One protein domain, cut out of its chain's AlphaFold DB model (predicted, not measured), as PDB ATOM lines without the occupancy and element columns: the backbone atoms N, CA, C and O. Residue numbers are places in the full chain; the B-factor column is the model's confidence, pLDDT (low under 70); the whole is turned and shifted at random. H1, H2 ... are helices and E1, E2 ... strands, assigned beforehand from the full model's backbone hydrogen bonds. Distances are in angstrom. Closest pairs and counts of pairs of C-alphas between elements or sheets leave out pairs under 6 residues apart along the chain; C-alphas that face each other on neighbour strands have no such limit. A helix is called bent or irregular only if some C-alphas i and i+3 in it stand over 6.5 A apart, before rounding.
ATOM      1  N   ASN A  31     -23.086  10.490 -36.312       47.00
ATOM      2  CA  ASN A  31     -24.106   9.434 -36.236       47.00
ATOM      3  C   ASN A  31     -23.847   8.420 -35.097       47.00
ATOM      4  O   ASN A  31     -24.790   7.742 -34.681       47.00
ATOM      5  N   ASN A  32     -22.617   8.315 -34.572       50.34
ATOM      6  CA  ASN A  32     -22.340   7.476 -33.404       50.34
ATOM      7  C   ASN A  32     -22.946   8.049 -32.116       50.34
ATOM      8  O   ASN A  32     -23.505   7.295 -31.316       50.34
ATOM      9  N   ASP A  33     -22.929   9.371 -31.934       54.78
ATOM     10  CA  ASP A  33     -23.343   9.994 -30.676       54.78
ATOM     11  C   ASP A  33     -24.851   9.842 -30.434       54.78
ATOM     12  O   ASP A  33     -25.298   9.580 -29.315       54.78
ATOM     13  N   MET A  34     -25.669   9.926 -31.487       57.62
ATOM     14  CA  MET A  34     -27.120   9.756 -31.361       57.62
ATOM     15  C   MET A  34     -27.499   8.319 -30.975       57.62
ATOM     16  O   MET A  34     -28.369   8.109 -30.121       57.62
ATOM     17  N   HIS A  35     -26.832   7.329 -31.572       58.62
ATOM     18  CA  HIS A  35     -27.105   5.918 -31.314       58.62
ATOM     19  C   HIS A  35     -26.633   5.525 -29.907       58.62
ATOM     20  O   HIS A  35     -27.408   4.978 -29.123       58.62
ATOM     21  N   THR A  36     -25.413   5.904 -29.526       61.53
ATOM     22  CA  THR A  36     -24.884   5.711 -28.169       61.53
ATOM     23  C   THR A  36     -25.763   6.373 -27.104       61.53
ATOM     24  O   THR A  36     -26.063   5.763 -26.072       61.53
ATOM     25  N   ASN A  37     -26.234   7.600 -27.344       65.12
ATOM     26  CA  ASN A  37     -27.097   8.306 -26.397       65.12
ATOM     27  C   ASN A  37     -28.475   7.648 -26.243       65.12
ATOM     28  O   ASN A  37     -29.025   7.632 -25.138       65.12
ATOM     29  N   TYR A  38     -29.016   7.043 -27.304       72.38
ATOM     30  CA  TYR A  38     -30.240   6.246 -27.219       72.38
ATOM     31  C   TYR A  38     -30.072   5.057 -26.261       72.38
ATOM     32  O   TYR A  38     -30.900   4.864 -25.366       72.38
ATOM     33  N   TYR A  39     -28.970   4.312 -26.388       72.00
ATOM     34  CA  TYR A  39     -28.658   3.182 -25.510       72.00
ATOM     35  C   TYR A  39     -28.443   3.624 -24.062       72.00
ATOM     36  O   TYR A  39     -29.089   3.096 -23.157       72.00
ATOM     37  N   LYS A  40     -27.624   4.656 -23.832       68.44
ATOM     38  CA  LYS A  40     -27.374   5.207 -22.488       68.44
ATOM     39  C   LYS A  40     -28.648   5.686 -21.784       68.44
ATOM     40  O   LYS A  40     -28.702   5.654 -20.556       68.44
ATOM     41  N   LYS A  41     -29.659   6.134 -22.536       73.25
ATOM     42  CA  LYS A  41     -30.943   6.600 -21.994       73.25
ATOM     43  C   LYS A  41     -31.937   5.467 -21.722       73.25
ATOM     44  O   LYS A  41     -32.753   5.604 -20.817       73.25
ATOM     45  N   LYS A  42     -31.913   4.394 -22.519       77.50
ATOM     46  CA  LYS A  42     -32.883   3.289 -22.421       77.50
ATOM     47  C   LYS A  42     -32.419   2.098 -21.592       77.50
ATOM     48  O   LYS A  42     -33.263   1.347 -21.120       77.50
ATOM     49  N   VAL A  43     -31.114   1.909 -21.428       79.75
ATOM     50  CA  VAL A  43     -30.574   0.884 -20.530       79.75
ATOM     51  C   VAL A  43     -30.798   1.331 -19.085       79.75
ATOM     52  O   VAL A  43     -30.451   2.459 -18.727       79.75
ATOM     53  N   GLU A  44     -31.359   0.450 -18.254       80.75
ATOM     54  CA  GLU A  44     -31.504   0.709 -16.818       80.75
ATOM     55  C   GLU A  44     -30.135   1.006 -16.193       80.75
ATOM     56  O   GLU A  44     -29.138   0.365 -16.526       80.75
ATOM     57  N   ASP A  45     -30.067   1.954 -15.254       80.62
ATOM     58  CA  ASP A  45     -28.789   2.417 -14.691       80.62
ATOM     59  C   ASP A  45     -27.916   1.276 -14.147       80.62
ATOM     60  O   ASP A  45     -26.698   1.279 -14.340       80.62
ATOM     61  N   LYS A  46     -28.540   0.256 -13.542       81.69
ATOM     62  CA  LYS A  46     -27.853  -0.936 -13.021       81.69
ATOM     63  C   LYS A  46     -27.193  -1.799 -14.106       81.69
ATOM     64  O   LYS A  46     -26.216  -2.492 -13.810       81.69
ATOM     65  N   ASP A  47     -27.664  -1.721 -15.348       88.12
ATOM     66  CA  ASP A  47     -27.244  -2.578 -16.461       88.12
ATOM     67  C   ASP A  47     -26.263  -1.902 -17.417       88.12
ATOM     68  O   ASP A  47     -25.694  -2.560 -18.293       88.12
ATOM     69  N   LYS A  48     -26.034  -0.592 -17.256       87.06
ATOM     70  CA  LYS A  48     -25.122   0.188 -18.106       87.06
ATOM     71  C   LYS A  48     -23.733  -0.434 -18.186       87.06
ATOM     72  O   LYS A  48     -23.143  -0.465 -19.255       87.06
ATOM     73  N   ARG A  49     -23.243  -1.014 -17.085       88.56
ATOM     74  CA  ARG A  49     -21.929  -1.681 -17.038       88.56
ATOM     75  C   ARG A  49     -21.800  -2.890 -17.970       88.56
ATOM     76  O   ARG A  49     -20.685  -3.278 -18.292       88.56
ATOM     77  N   TYR A  50     -22.922  -3.470 -18.389       91.56
ATOM     78  CA  TYR A  50     -22.973  -4.624 -19.288       91.56
ATOM     79  C   TYR A  50     -23.222  -4.241 -20.748       91.56
ATOM     80  O   TYR A  50     -23.309  -5.109 -21.613       91.56
ATOM     81  N   HIS A  51     -23.326  -2.940 -21.024       90.75
ATOM     82  CA  HIS A  51     -23.458  -2.374 -22.356       90.75
ATOM     83  C   HIS A  51     -22.270  -1.441 -22.587       90.75
ATOM     84  O   HIS A  51     -22.253  -0.309 -22.109       90.75
ATOM     85  N   LYS A  52     -21.254  -1.929 -23.295       89.56
ATOM     86  CA  LYS A  52     -20.038  -1.160 -23.596       89.56
ATOM     87  C   LYS A  52     -19.957  -0.850 -25.084       89.56
ATOM     88  O   LYS A  52     -20.693  -1.433 -25.870       89.56
ATOM     89  N   GLU A  53     -19.063   0.043 -25.471       90.12
ATOM     90  CA  GLU A  53     -18.754   0.286 -26.880       90.12
ATOM     91  C   GLU A  53     -17.610  -0.623 -27.334       90.12
ATOM     92  O   GLU A  53     -16.672  -0.884 -26.575       90.12
ATOM     93  N   ASP A  54     -17.712  -1.140 -28.555       86.25
ATOM     94  CA  ASP A  54     -16.620  -1.843 -29.221       86.25
ATOM     95  C   ASP A  54     -15.618  -0.861 -29.866       86.25
ATOM     96  O   ASP A  54     -15.731   0.361 -29.751       86.25
ATOM     97  N   SER A  55     -14.621  -1.394 -30.578       84.44
ATOM     98  CA  SER A  55     -13.570  -0.595 -31.223       84.44
ATOM     99  C   SER A  55     -14.058   0.339 -32.335       84.44
ATOM    100  O   SER A  55     -13.270   1.146 -32.822       84.44
ATOM    101  N   ILE A  56     -15.312   0.215 -32.776       84.81
ATOM    102  CA  ILE A  56     -15.920   1.048 -33.822       84.81
ATOM    103  C   ILE A  56     -17.081   1.904 -33.285       84.81
ATOM    104  O   ILE A  56     -17.814   2.499 -34.074       84.81
ATOM    105  N   GLY A  57     -17.227   2.001 -31.957       82.12
ATOM    106  CA  GLY A  57     -18.233   2.839 -31.292       82.12
ATOM    107  C   GLY A  57     -19.620   2.200 -31.194       82.12
ATOM    108  O   GLY A  57     -20.599   2.869 -30.877       82.12
ATOM    109  N   GLN A  58     -19.746   0.902 -31.467       87.25
ATOM    110  CA  GLN A  58     -21.020   0.197 -31.425       87.25
ATOM    111  C   GLN A  58     -21.306  -0.375 -30.032       87.25
ATOM    112  O   GLN A  58     -20.468  -1.041 -29.435       87.25
ATOM    113  N   THR A  59     -22.524  -0.172 -29.516       91.06
ATOM    114  CA  THR A  59     -22.937  -0.717 -28.210       91.06
ATOM    115  C   THR A  59     -23.104  -2.241 -28.225       91.06
ATOM    116  O   THR A  59     -24.057  -2.769 -28.796       91.06
ATOM    117  N   VAL A  60     -22.259  -2.973 -27.518       93.69
ATOM    118  CA  VAL A  60     -22.312  -4.434 -27.404       93.69
ATOM    119  C   VAL A  60     -22.709  -4.875 -25.998       93.69
ATOM    120  O   VAL A  60     -22.395  -4.216 -25.005       93.69
ATOM    121  N   PHE A  61     -23.389  -6.017 -25.909       95.44
ATOM    122  CA  PHE A  61     -23.658  -6.693 -24.648       95.44
ATOM    123  C   PHE A  61     -22.424  -7.488 -24.207       95.44
ATOM    124  O   PHE A  61     -21.970  -8.394 -24.914       95.44
ATOM    125  N   ASN A  62     -21.932  -7.192 -23.007       93.44
ATOM    126  CA  ASN A  62     -20.875  -7.930 -22.332       93.44
ATOM    127  C   ASN A  62     -21.322  -8.247 -20.899       93.44
ATOM    128  O   ASN A  62     -21.362  -7.369 -20.044       93.44
ATOM    129  N   GLY A  63     -21.655  -9.513 -20.647       91.88
ATOM    130  CA  GLY A  63     -22.133 -10.002 -19.352       91.88
ATOM    131  C   GLY A  63     -21.067 -10.723 -18.525       91.88
ATOM    132  O   GLY A  63     -21.403 -11.668 -17.813       91.88
ATOM    133  N   VAL A  64     -19.784 -10.363 -18.648       90.44
ATOM    134  CA  VAL A  64     -18.713 -11.016 -17.875       90.44
ATOM    135  C   VAL A  64     -19.006 -10.919 -16.372       90.44
ATOM    136  O   VAL A  64     -19.323  -9.853 -15.852       90.44
ATOM    137  N   GLY A  65     -18.896 -12.054 -15.678       90.00
ATOM    138  CA  GLY A  65     -19.163 -12.163 -14.239       90.00
ATOM    139  C   GLY A  65     -20.628 -12.403 -13.864       90.00
ATOM    140  O   GLY A  65     -20.906 -12.591 -12.686       90.00
ATOM    141  N   LEU A  66     -21.546 -12.440 -14.835       94.62
ATOM    142  CA  LEU A  66     -22.949 -12.796 -14.613       94.62
ATOM    143  C   LEU A  66     -23.207 -14.293 -14.798       94.62
ATOM    144  O   LEU A  66     -22.598 -14.949 -15.650       94.62
ATOM    145  N   SER A  67     -24.191 -14.810 -14.069       96.06
ATOM    146  CA  SER A  67     -24.845 -16.083 -14.380       96.06
ATOM    147  C   SER A  67     -25.647 -15.998 -15.687       96.06
ATOM    148  O   SER A  67     -25.976 -14.917 -16.176       96.06
ATOM    149  N   LEU A  68     -25.986 -17.147 -16.282       95.06
ATOM    150  CA  LEU A  68     -26.790 -17.163 -17.508       95.06
ATOM    151  C   LEU A  68     -28.196 -16.577 -17.296       95.06
ATOM    152  O   LEU A  68     -28.696 -15.895 -18.188       95.06
ATOM    153  N   GLU A  69     -28.819 -16.810 -16.138       94.94
ATOM    154  CA  GLU A  69     -30.123 -16.218 -15.802       94.94
ATOM    155  C   GLU A  69     -30.057 -14.693 -15.747       94.94
ATOM    156  O   GLU A  69     -30.869 -14.031 -16.385       94.94
ATOM    157  N   GLU A  70     -29.050 -14.124 -15.081       95.12
ATOM    158  CA  GLU A  70     -28.869 -12.667 -15.043       95.12
ATOM    159  C   GLU A  70     -28.632 -12.089 -16.444       95.12
ATOM    160  O   GLU A  70     -29.170 -11.037 -16.784       95.12
ATOM    161  N   LYS A  71     -27.871 -12.786 -17.300       95.44
ATOM    162  CA  LYS A  71     -27.671 -12.364 -18.697       95.44
ATOM    163  C   LYS A  71     -28.985 -12.344 -19.476       95.44
ATOM    164  O   LYS A  71     -29.236 -11.379 -20.198       95.44
ATOM    165  N   LYS A  72     -29.812 -13.389 -19.340       95.00
ATOM    166  CA  LYS A  72     -31.139 -13.472 -19.972       95.00
ATOM    167  C   LYS A  72     -32.055 -12.351 -19.483       95.00
ATOM    168  O   LYS A  72     -32.693 -11.692 -20.300       95.00
ATOM    169  N   ASP A  73     -32.082 -12.117 -18.173       93.50
ATOM    170  CA  ASP A  73     -32.888 -11.075 -17.541       93.50
ATOM    171  C   ASP A  73     -32.496  -9.685 -18.064       93.50
ATOM    172  O   ASP A  73     -33.343  -8.965 -18.588       93.50
ATOM    173  N   ILE A  74     -31.208  -9.331 -18.053       93.81
ATOM    174  CA  ILE A  74     -30.742  -8.031 -18.565       93.81
ATOM    175  C   ILE A  74     -31.015  -7.893 -20.063       93.81
ATOM    176  O   ILE A  74     -31.478  -6.846 -20.516       93.81
ATOM    177  N   TRP A  75     -30.769  -8.947 -20.844       94.88
ATOM    178  CA  TRP A  75     -31.091  -8.939 -22.266       94.88
ATOM    179  C   TRP A  75     -32.582  -8.699 -22.519       94.88
ATOM    180  O   TRP A  75     -32.936  -7.927 -23.409       94.88
ATOM    181  N   SER A  76     -33.465  -9.309 -21.722       92.00
ATOM    182  CA  SER A  76     -34.916  -9.164 -21.872       92.00
ATOM    183  C   SER A  76     -35.382  -7.706 -21.754       92.00
ATOM    184  O   SER A  76     -36.367  -7.327 -22.389       92.00
ATOM    185  N   ARG A  77     -34.647  -6.874 -21.007       90.31
ATOM    186  CA  ARG A  77     -34.908  -5.436 -20.824       90.31
ATOM    187  C   ARG A  77     -34.064  -4.550 -21.742       90.31
ATOM    188  O   ARG A  77     -34.226  -3.333 -21.745       90.31
ATOM    189  N   SER A  78     -33.131  -5.140 -22.487       90.44
ATOM    190  CA  SER A  78     -32.137  -4.390 -23.241       90.44
ATOM    191  C   SER A  78     -32.726  -3.799 -24.527       90.44
ATOM    192  O   SER A  78     -33.367  -4.520 -25.296       90.44
ATOM    193  N   PRO A  79     -32.410  -2.537 -24.866       91.44
ATOM    194  CA  PRO A  79     -32.690  -1.989 -26.193       91.44
ATOM    195  C   PRO A  79     -32.004  -2.763 -27.338       91.44
ATOM    196  O   PRO A  79     -32.465  -2.671 -28.474       91.44
ATOM    197  N   LEU A  80     -30.955  -3.558 -27.066       94.31
ATOM    198  CA  LEU A  80     -30.328  -4.421 -28.078       94.31
ATOM    199  C   LEU A  80     -31.284  -5.526 -28.541       94.31
ATOM    200  O   LEU A  80     -31.275  -5.890 -29.717       94.31
ATOM    201  N   LYS A  81     -32.140  -6.033 -27.645       94.81
ATOM    202  CA  LYS A  81     -33.189  -6.996 -27.995       94.81
ATOM    203  C   LYS A  81     -34.192  -6.371 -28.956       94.81
ATOM    204  O   LYS A  81     -34.518  -6.970 -29.977       94.81
ATOM    205  N   ASP A  82     -34.650  -5.160 -28.659       93.69
ATOM    206  CA  ASP A  82     -35.604  -4.456 -29.516       93.69
ATOM    207  C   ASP A  82     -34.994  -4.169 -30.895       93.69
ATOM    208  O   ASP A  82     -35.652  -4.349 -31.922       93.69
ATOM    209  N   GLU A  83     -33.712  -3.791 -30.943       94.25
ATOM    210  CA  GLU A  83     -33.014  -3.587 -32.211       94.25
ATOM    211  C   GLU A  83     -32.858  -4.896 -33.000       94.25
ATOM    212  O   GLU A  83     -33.073  -4.904 -34.215       94.25
ATOM    213  N   MET A  84     -32.557  -6.014 -32.339       96.75
ATOM    214  CA  MET A  84     -32.548  -7.330 -32.979       96.75
ATOM    215  C   MET A  84     -33.922  -7.658 -33.586       96.75
ATOM    216  O   MET A  84     -34.007  -8.006 -34.764       96.75
ATOM    217  N   ILE A  85     -35.003  -7.502 -32.813       96.19
ATOM    218  CA  ILE A  85     -36.379  -7.773 -33.266       96.19
ATOM    219  C   ILE A  85     -36.761  -6.854 -34.434       96.19
ATOM    220  O   ILE A  85     -37.463  -7.288 -35.348       96.19
ATOM    221  N   SER A  86     -36.253  -5.617 -34.475       95.94
ATOM    222  CA  SER A  86     -36.492  -4.688 -35.589       95.94
ATOM    223  C   SER A  86     -35.979  -5.199 -36.944       95.94
ATOM    224  O   SER A  86     -36.427  -4.713 -37.981       95.94
ATOM    225  N   LYS A  87     -35.063  -6.184 -36.960       96.69
ATOM    226  CA  LYS A  87     -34.560  -6.791 -38.202       96.69
ATOM    227  C   LYS A  87     -35.502  -7.864 -38.766       96.69
ATOM    228  O   LYS A  87     -35.348  -8.247 -39.923       96.69
ATOM    229  N   PHE A  88     -36.484  -8.339 -37.995       95.56
ATOM    230  CA  PHE A  88     -37.486  -9.299 -38.466       95.56
ATOM    231  C   PHE A  88     -38.231  -8.767 -39.714       95.56
ATOM    232  O   PHE A  88     -38.603  -7.591 -39.736       95.56
ATOM    233  N   PRO A  89     -38.510  -9.599 -40.741       96.75
ATOM    234  CA  PRO A  89     -38.323 -11.056 -40.807       96.75
ATOM    235  C   PRO A  89     -36.982 -11.504 -41.415       96.75
ATOM    236  O   PRO A  89     -36.858 -12.640 -41.864       96.75
ATOM    237  N   LYS A  90     -35.972 -10.630 -41.474       98.00
ATOM    238  CA  LYS A  90     -34.651 -10.968 -42.025       98.00
ATOM    239  C   LYS A  90     -33.819 -11.729 -40.984       98.00
ATOM    240  O   LYS A  90     -33.040 -11.126 -40.246       98.00
ATOM    241  N   PHE A  91     -34.023 -13.042 -40.875       97.56
ATOM    242  CA  PHE A  91     -33.358 -13.886 -39.867       97.56
ATOM    243  C   PHE A  91     -31.830 -13.903 -40.009       97.56
ATOM    244  O   PHE A  91     -31.116 -13.870 -39.011       97.56
ATOM    245  N   ASP A  92     -31.315 -13.850 -41.235       97.81
ATOM    246  CA  ASP A  92     -29.892 -13.671 -41.535       97.81
ATOM    247  C   ASP A  92     -29.315 -12.411 -40.863       97.81
ATOM    248  O   ASP A  92     -28.278 -12.477 -40.196       97.81
ATOM    249  N   MET A  93     -30.035 -11.287 -40.953       97.81
ATOM    250  CA  MET A  93     -29.668 -10.028 -40.302       97.81
ATOM    251  C   MET A  93     -29.744 -10.130 -38.777       97.81
ATOM    252  O   MET A  93     -28.927  -9.523 -38.085       97.81
ATOM    253  N   MET A  94     -30.684 -10.909 -38.241       97.88
ATOM    254  CA  MET A  94     -30.773 -11.162 -36.801       97.88
ATOM    255  C   MET A  94     -29.572 -11.972 -36.299       97.88
ATOM    256  O   MET A  94     -28.953 -11.579 -35.316       97.88
ATOM    257  N   TYR A  95     -29.166 -13.037 -36.998       98.25
ATOM    258  CA  TYR A  95     -27.956 -13.792 -36.642       98.25
ATOM    259  C   TYR A  95     -26.675 -12.966 -36.803       98.25
ATOM    260  O   TYR A  95     -25.716 -13.123 -36.050       98.25
ATOM    261  N   MET A  96     -26.612 -12.077 -37.798       97.50
ATOM    262  CA  MET A  96     -25.504 -11.125 -37.895       97.50
ATOM    263  C   MET A  96     -25.494 -10.163 -36.706       97.50
ATOM    264  O   MET A  96     -24.430  -9.896 -36.149       97.50
ATOM    265  N   PHE A  97     -26.667  -9.689 -36.283       96.81
ATOM    266  CA  PHE A  97     -26.801  -8.838 -35.108       96.81
ATOM    267  C   PHE A  97     -26.291  -9.541 -33.846       96.81
ATOM    268  O   PHE A  97     -25.450  -8.978 -33.152       96.81
ATOM    269  N   THR A  98     -26.717 -10.776 -33.565       96.56
ATOM    270  CA  THR A  98     -26.274 -11.503 -32.358       96.56
ATOM    271  C   THR A  98     -24.766 -11.742 -32.349       96.56
ATOM    272  O   THR A  98     -24.126 -11.567 -31.314       96.56
ATOM    273  N   ARG A  99     -24.165 -12.066 -33.502       96.44
ATOM    274  CA  ARG A  99     -22.708 -12.234 -33.636       96.44
ATOM    275  C   ARG A  99     -21.925 -10.958 -33.345       96.44
ATOM    276  O   ARG A  99     -20.877 -11.042 -32.712       96.44
ATOM    277  N   ASN A 100     -22.429  -9.811 -33.790       95.31
ATOM    278  CA  ASN A 100     -21.720  -8.537 -33.679       95.31
ATOM    279  C   ASN A 100     -22.008  -7.808 -32.361       95.31
ATOM    280  O   ASN A 100     -21.178  -7.041 -31.891       95.31
ATOM    281  N   ARG A 101     -23.194  -8.007 -31.778       95.38
ATOM    282  CA  ARG A 101     -23.700  -7.196 -30.659       95.38
ATOM    283  C   ARG A 101     -23.766  -7.945 -29.335       95.38
ATOM    284  O   ARG A 101     -24.026  -7.314 -28.315       95.38
ATOM    285  N   ILE A 102     -23.516  -9.255 -29.326       96.38
ATOM    286  CA  ILE A 102     -23.434 -10.074 -28.113       96.38
ATOM    287  C   ILE A 102     -22.046 -10.718 -28.057       96.38
ATOM    288  O   ILE A 102     -21.770 -11.712 -28.737       96.38
ATOM    289  N   GLU A 103     -21.165 -10.153 -27.229       94.81
ATOM    290  CA  GLU A 103     -19.825 -10.710 -27.010       94.81
ATOM    291  C   GLU A 103     -19.880 -12.007 -26.188       94.81
ATOM    292  O   GLU A 103     -19.062 -12.909 -26.375       94.81
ATOM    293  N   ASP A 104     -20.867 -12.119 -25.295       94.19
ATOM    294  CA  ASP A 104     -21.047 -13.280 -24.430       94.19
ATOM    295  C   ASP A 104     -21.559 -14.501 -25.209       94.19
ATOM    296  O   ASP A 104     -22.696 -14.539 -25.687       94.19
ATOM    297  N   SER A 105     -20.714 -15.527 -25.332       94.38
ATOM    298  CA  SER A 105     -21.024 -16.692 -26.167       94.38
ATOM    299  C   SER A 105     -22.194 -17.541 -25.660       94.38
ATOM    300  O   SER A 105     -22.885 -18.156 -26.476       94.38
ATOM    301  N   ASP A 106     -22.440 -17.570 -24.347       95.00
ATOM    302  CA  ASP A 106     -23.513 -18.383 -23.772       95.00
ATOM    303  C   ASP A 106     -24.867 -17.718 -23.980       95.00
ATOM    304  O   ASP A 106     -25.798 -18.373 -24.455       95.00
ATOM    305  N   LEU A 107     -24.957 -16.409 -23.720       96.56
ATOM    306  CA  LEU A 107     -26.155 -15.646 -24.053       96.56
ATOM    307  C   LEU A 107     -26.420 -15.688 -25.562       96.56
ATOM    308  O   LEU A 107     -27.549 -15.954 -25.970       96.56
ATOM    309  N   ARG A 108     -25.391 -15.501 -26.401       96.94
ATOM    310  CA  ARG A 108     -25.541 -15.574 -27.863       96.94
ATOM    311  C   ARG A 108     -26.138 -16.909 -28.303       96.94
ATOM    312  O   ARG A 108     -27.078 -16.920 -29.087       96.94
ATOM    313  N   ARG A 109     -25.659 -18.030 -27.752       96.56
ATOM    314  CA  ARG A 109     -26.192 -19.369 -28.060       96.56
ATOM    315  C   ARG A 109     -27.672 -19.508 -27.686       96.56
ATOM    316  O   ARG A 109     -28.411 -20.189 -28.395       96.56
ATOM    317  N   VAL A 110     -28.100 -18.902 -26.577       96.50
ATOM    318  CA  VAL A 110     -29.517 -18.863 -26.178       96.50
ATOM    319  C   VAL A 110     -30.328 -18.051 -27.186       96.50
ATOM    320  O   VAL A 110     -31.315 -18.563 -27.709       96.50
ATOM    321  N   VAL A 111     -29.890 -16.831 -27.502       97.50
ATOM    322  CA  VAL A 111     -30.604 -15.943 -28.432       97.50
ATOM    323  C   VAL A 111     -30.710 -16.579 -29.819       97.50
ATOM    324  O   VAL A 111     -31.797 -16.641 -30.384       97.50
ATOM    325  N   ASP A 112     -29.620 -17.155 -30.333       97.81
ATOM    326  CA  ASP A 112     -29.607 -17.851 -31.625       97.81
ATOM    327  C   ASP A 112     -30.581 -19.039 -31.653       97.81
ATOM    328  O   ASP A 112     -31.202 -19.317 -32.681       97.81
ATOM    329  N   ARG A 113     -30.765 -19.744 -30.525       97.56
ATOM    330  CA  ARG A 113     -31.744 -20.836 -30.421       97.56
ATOM    331  C   ARG A 113     -33.177 -20.318 -30.508       97.56
ATOM    332  O   ARG A 113     -33.987 -20.946 -31.188       97.56
ATOM    333  N   VAL A 114     -33.476 -19.197 -29.850       97.56
ATOM    334  CA  VAL A 114     -34.787 -18.537 -29.943       97.56
ATOM    335  C   VAL A 114     -35.054 -18.116 -31.389       97.56
ATOM    336  O   VAL A 114     -36.089 -18.485 -31.943       97.56
ATOM    337  N   ILE A 115     -34.088 -17.449 -32.038       98.12
ATOM    338  CA  ILE A 115     -34.185 -17.046 -33.451       98.12
ATOM    339  C   ILE A 115     -34.475 -18.262 -34.333       98.12
ATOM    340  O   ILE A 115     -35.450 -18.245 -35.076       98.12
ATOM    341  N   LYS A 116     -33.700 -19.345 -34.202       98.12
ATOM    342  CA  LYS A 116     -33.877 -20.571 -34.995       98.12
ATOM    343  C   LYS A 116     -35.243 -21.225 -34.791       98.12
ATOM    344  O   LYS A 116     -35.846 -21.727 -35.742       98.12
ATOM    345  N   GLY A 117     -35.725 -21.248 -33.549       97.50
ATOM    346  CA  GLY A 117     -37.042 -21.782 -33.215       97.50
ATOM    347  C   GLY A 117     -38.160 -20.989 -33.889       97.50
ATOM    348  O   GLY A 117     -39.044 -21.583 -34.508       97.50
ATOM    349  N   VAL A 118     -38.092 -19.658 -33.822       97.94
ATOM    350  CA  VAL A 118     -39.069 -18.775 -34.471       97.94
ATOM    351  C   VAL A 118     -38.962 -18.838 -35.991       97.94
ATOM    352  O   VAL A 118     -39.986 -18.955 -36.653       97.94
ATOM    353  N   GLU A 119     -37.751 -18.824 -36.547       98.06
ATOM    354  CA  GLU A 119     -37.488 -18.957 -37.984       98.06
ATOM    355  C   GLU A 119     -38.158 -20.205 -38.549       98.06
ATOM    356  O   GLU A 119     -38.920 -20.122 -39.506       98.06
ATOM    357  N   THR A 120     -37.953 -21.351 -37.894       98.19
ATOM    358  CA  THR A 120     -38.553 -22.621 -38.317       98.19
ATOM    359  C   THR A 120     -40.079 -22.530 -38.349       98.19
ATOM    360  O   THR A 120     -40.684 -22.875 -39.361       98.19
ATOM    361  N   LYS A 121     -40.702 -22.034 -37.269       97.81
ATOM    362  CA  LYS A 121     -42.166 -21.923 -37.160       97.81
ATOM    363  C   LYS A 121     -42.754 -20.894 -38.128       97.81
ATOM    364  O   LYS A 121     -43.862 -21.080 -38.621       97.81
ATOM    365  N   PHE A 122     -42.055 -19.787 -38.361       97.50
ATOM    366  CA  PHE A 122     -42.518 -18.723 -39.245       97.50
ATOM    367  C   PHE A 122     -42.432 -19.165 -40.709       97.50
ATOM    368  O   PHE A 122     -43.399 -19.022 -41.453       97.50
ATOM    369  N   LEU A 123     -41.315 -19.783 -41.112       96.69
ATOM    370  CA  LEU A 123     -41.130 -20.304 -42.471       96.69
ATOM    371  C   LEU A 123     -42.051 -21.493 -42.783       96.69
ATOM    372  O   LEU A 123     -42.439 -21.668 -43.936       96.69
ATOM    373  N   SER A 124     -42.441 -22.285 -41.779       97.44
ATOM    374  CA  SER A 124     -43.449 -23.340 -41.941       97.44
ATOM    375  C   SER A 124     -44.892 -22.823 -41.949       97.44
ATOM    376  O   SER A 124     -45.813 -23.617 -42.135       97.44
ATOM    377  N   GLY A 125     -45.115 -21.525 -41.711       97.06
ATOM    378  CA  GLY A 125     -46.450 -20.937 -41.566       97.06
ATOM    379  C   GLY A 125     -47.178 -21.348 -40.281       97.06
ATOM    380  O   GLY A 125     -48.387 -21.160 -40.176       97.06
ATOM    381  N   SER A 126     -46.470 -21.922 -39.303       97.50
ATOM    382  CA  SER A 126     -47.039 -22.339 -38.015       97.50
ATOM    383  C   SER A 126     -47.293 -21.170 -37.062       97.50
ATOM    384  O   SER A 126     -48.079 -21.317 -36.130       97.50
ATOM    385  N   VAL A 127     -46.633 -20.028 -37.272       95.81
ATOM    386  CA  VAL A 127     -46.880 -18.771 -36.550       95.81
ATOM    387  C   VAL A 127     -46.950 -17.611 -37.537       95.81
ATOM    388  O   VAL A 127     -46.263 -17.619 -38.560       95.81
ATOM    389  N   ASP A 128     -47.761 -16.602 -37.223       96.44
ATOM    390  CA  ASP A 128     -47.810 -15.362 -37.995       96.44
ATOM    391  C   ASP A 128     -46.713 -14.368 -37.564       96.44
ATOM    392  O   ASP A 128     -45.891 -14.635 -36.685       96.44
ATOM    393  N   ALA A 129     -46.673 -13.199 -38.207       95.69
ATOM    394  CA  ALA A 129     -45.659 -12.183 -37.941       95.69
ATOM    395  C   ALA A 129     -45.738 -11.574 -36.529       95.69
ATOM    396  O   ALA A 129     -44.706 -11.173 -35.985       95.69
ATOM    397  N   ASN A 130     -46.932 -11.471 -35.943       95.06
ATOM    398  CA  ASN A 130     -47.107 -10.906 -34.606       95.06
ATOM    399  C   ASN A 130     -46.653 -11.916 -33.553       95.06
ATOM    400  O   ASN A 130     -45.868 -11.569 -32.672       95.06
ATOM    401  N   GLU A 131     -47.072 -13.170 -33.707       95.75
ATOM    402  CA  GLU A 131     -46.674 -14.274 -32.838       95.75
ATOM    403  C   GLU A 131     -45.161 -14.530 -32.915       95.75
ATOM    404  O   GLU A 131     -44.496 -14.689 -31.893       95.75
ATOM    405  N   ALA A 132     -44.570 -14.469 -34.112       95.88
ATOM    406  CA  ALA A 132     -43.124 -14.576 -34.285       95.88
ATOM    407  C   ALA A 132     -42.367 -13.468 -33.531       95.88
ATOM    408  O   ALA A 132     -41.421 -13.753 -32.799       95.88
ATOM    409  N   LYS A 133     -42.792 -12.202 -33.664       94.44
ATOM    410  CA  LYS A 133     -42.180 -11.073 -32.939       94.44
ATOM    411  C   LYS A 133     -42.332 -11.200 -31.428       94.44
ATOM    412  O   LYS A 133     -41.394 -10.867 -30.707       94.44
ATOM    413  N   TYR A 134     -43.484 -11.680 -30.962       93.94
ATOM    414  CA  TYR A 134     -43.712 -11.958 -29.549       93.94
ATOM    415  C   TYR A 134     -42.736 -13.024 -29.037       93.94
ATOM    416  O   TYR A 134     -41.996 -12.756 -28.093       93.94
ATOM    417  N   GLN A 135     -42.634 -14.170 -29.720       95.12
ATOM    418  CA  GLN A 135     -41.720 -15.254 -29.344       95.12
ATOM    419  C   GLN A 135     -40.242 -14.837 -29.383       95.12
ATOM    420  O   GLN A 135     -39.475 -15.250 -28.521       95.12
ATOM    421  N   LEU A 136     -39.833 -13.975 -30.322       95.06
ATOM    422  CA  LEU A 136     -38.473 -13.410 -30.355       95.06
ATOM    423  C   LEU A 136     -38.148 -12.531 -29.142       95.06
ATOM    424  O   LEU A 136     -36.976 -12.325 -28.824       95.06
ATOM    425  N   GLY A 137     -39.173 -11.982 -28.490       90.50
ATOM    426  CA  GLY A 137     -39.041 -11.215 -27.258       90.50
ATOM    427  C   GLY A 137     -38.928 -12.073 -26.000       90.50
ATOM    428  O   GLY A 137     -38.579 -11.529 -24.950       90.50
ATOM    429  N   LEU A 138     -39.211 -13.376 -26.094       88.50
ATOM    430  CA  LEU A 138     -39.162 -14.307 -24.973       88.50
ATOM    431  C   LEU A 138     -37.752 -14.878 -24.793       88.50
ATOM    432  O   LEU A 138     -37.039 -15.180 -25.748       88.50
TER     433      LEU A 138
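AT A GLANCE: This is residues 31 to 138 of the 140 residues of an uncharacterized protein of Sulfurovum sp. PC08-66 (UniProt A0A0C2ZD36). A tiny hairpin of two strands, E1 and E2, with H1 and H2 next to it, makes one end of a small helical body. In that body H5, the long H6 and H7 run alternately to and fro, H4 lies beside H5, and H3 crosses near the first residues of H6. The printed part has 108 residues, in the order H1 H2 E1 E2 H3 H4 H5 H6 H7; the sheet E1 - E2 is antiparallel and the class is mostly helix. It is compact, with a radius of gyration of the C-alphas of 13.9 A and spans of 39 by 33 by 22 A.

IN THESE COORDINATES: E1 is residues 51 to 53 and E2 residues 59 to 61, each 7.0 A; C-alpha 51 is at (-23.458, -2.374, -22.356). H6 is residues 105 to 123, 26.1 A. H1 is residues 31 to 42, 17.5 A, H2 45 to 50, H3 68 to 77, H4 79 to 85, H5 91 to 101, 14.9 A, and H7 129 to 136, ending at C-alpha 136 (-38.473, -13.410, -30.355).

HOW THE PARTS SIT: In the hairpin E1 and E2, N 60 and O 52 are 2.7 A apart, within hydrogen-bond range. The closest C-alphas of E2 and H5 are those of Val 60 and Arg 101, 4.5 A. H1 is near E1; its closest C-alpha to E2 is Thr 36, 6.7 A from that of Thr 59. H2 is close to but not clearly touching H3, Asp 47 to Ile 74, 6.8 A between C-alphas. H2 is irregular, with C-alphas 46 and 49 7.2 A apart. The hub H6 touches H5 at a shallow tilt of 11 degrees, opposite ways, closest C-alphas Thr 98 and Arg 108, 6.1 A. With residues 114 to 122 alone it touches H7 at a shallow tilt of 21 degrees, opposite ways, closest C-alphas Val 118 and Ala 132, 5.8 A. With residues 106 to 107 alone it touches H3 at a steep tilt of 59 degrees, closest C-alphas Lys 71 and Leu 107, 6.5 A. H4 touches H5, closest C-alphas Met 84 and Met 94, 5.7 A. Every O i to N i+4 pair is within hydrogen-bond range in H3 to H7; in H1 7 of 8 are, in H2 0 of 2, with 1 of 3 O i to N i+3 pairs.

THE WHOLE: The C-alphas of Asp 33 and Ser 126 are the two farthest apart, 40.8 A. The printed part has no cut, and no link is long. Mean pLDDT of the printed part is 90.4; residues 31 to 37 and 40 are under 70.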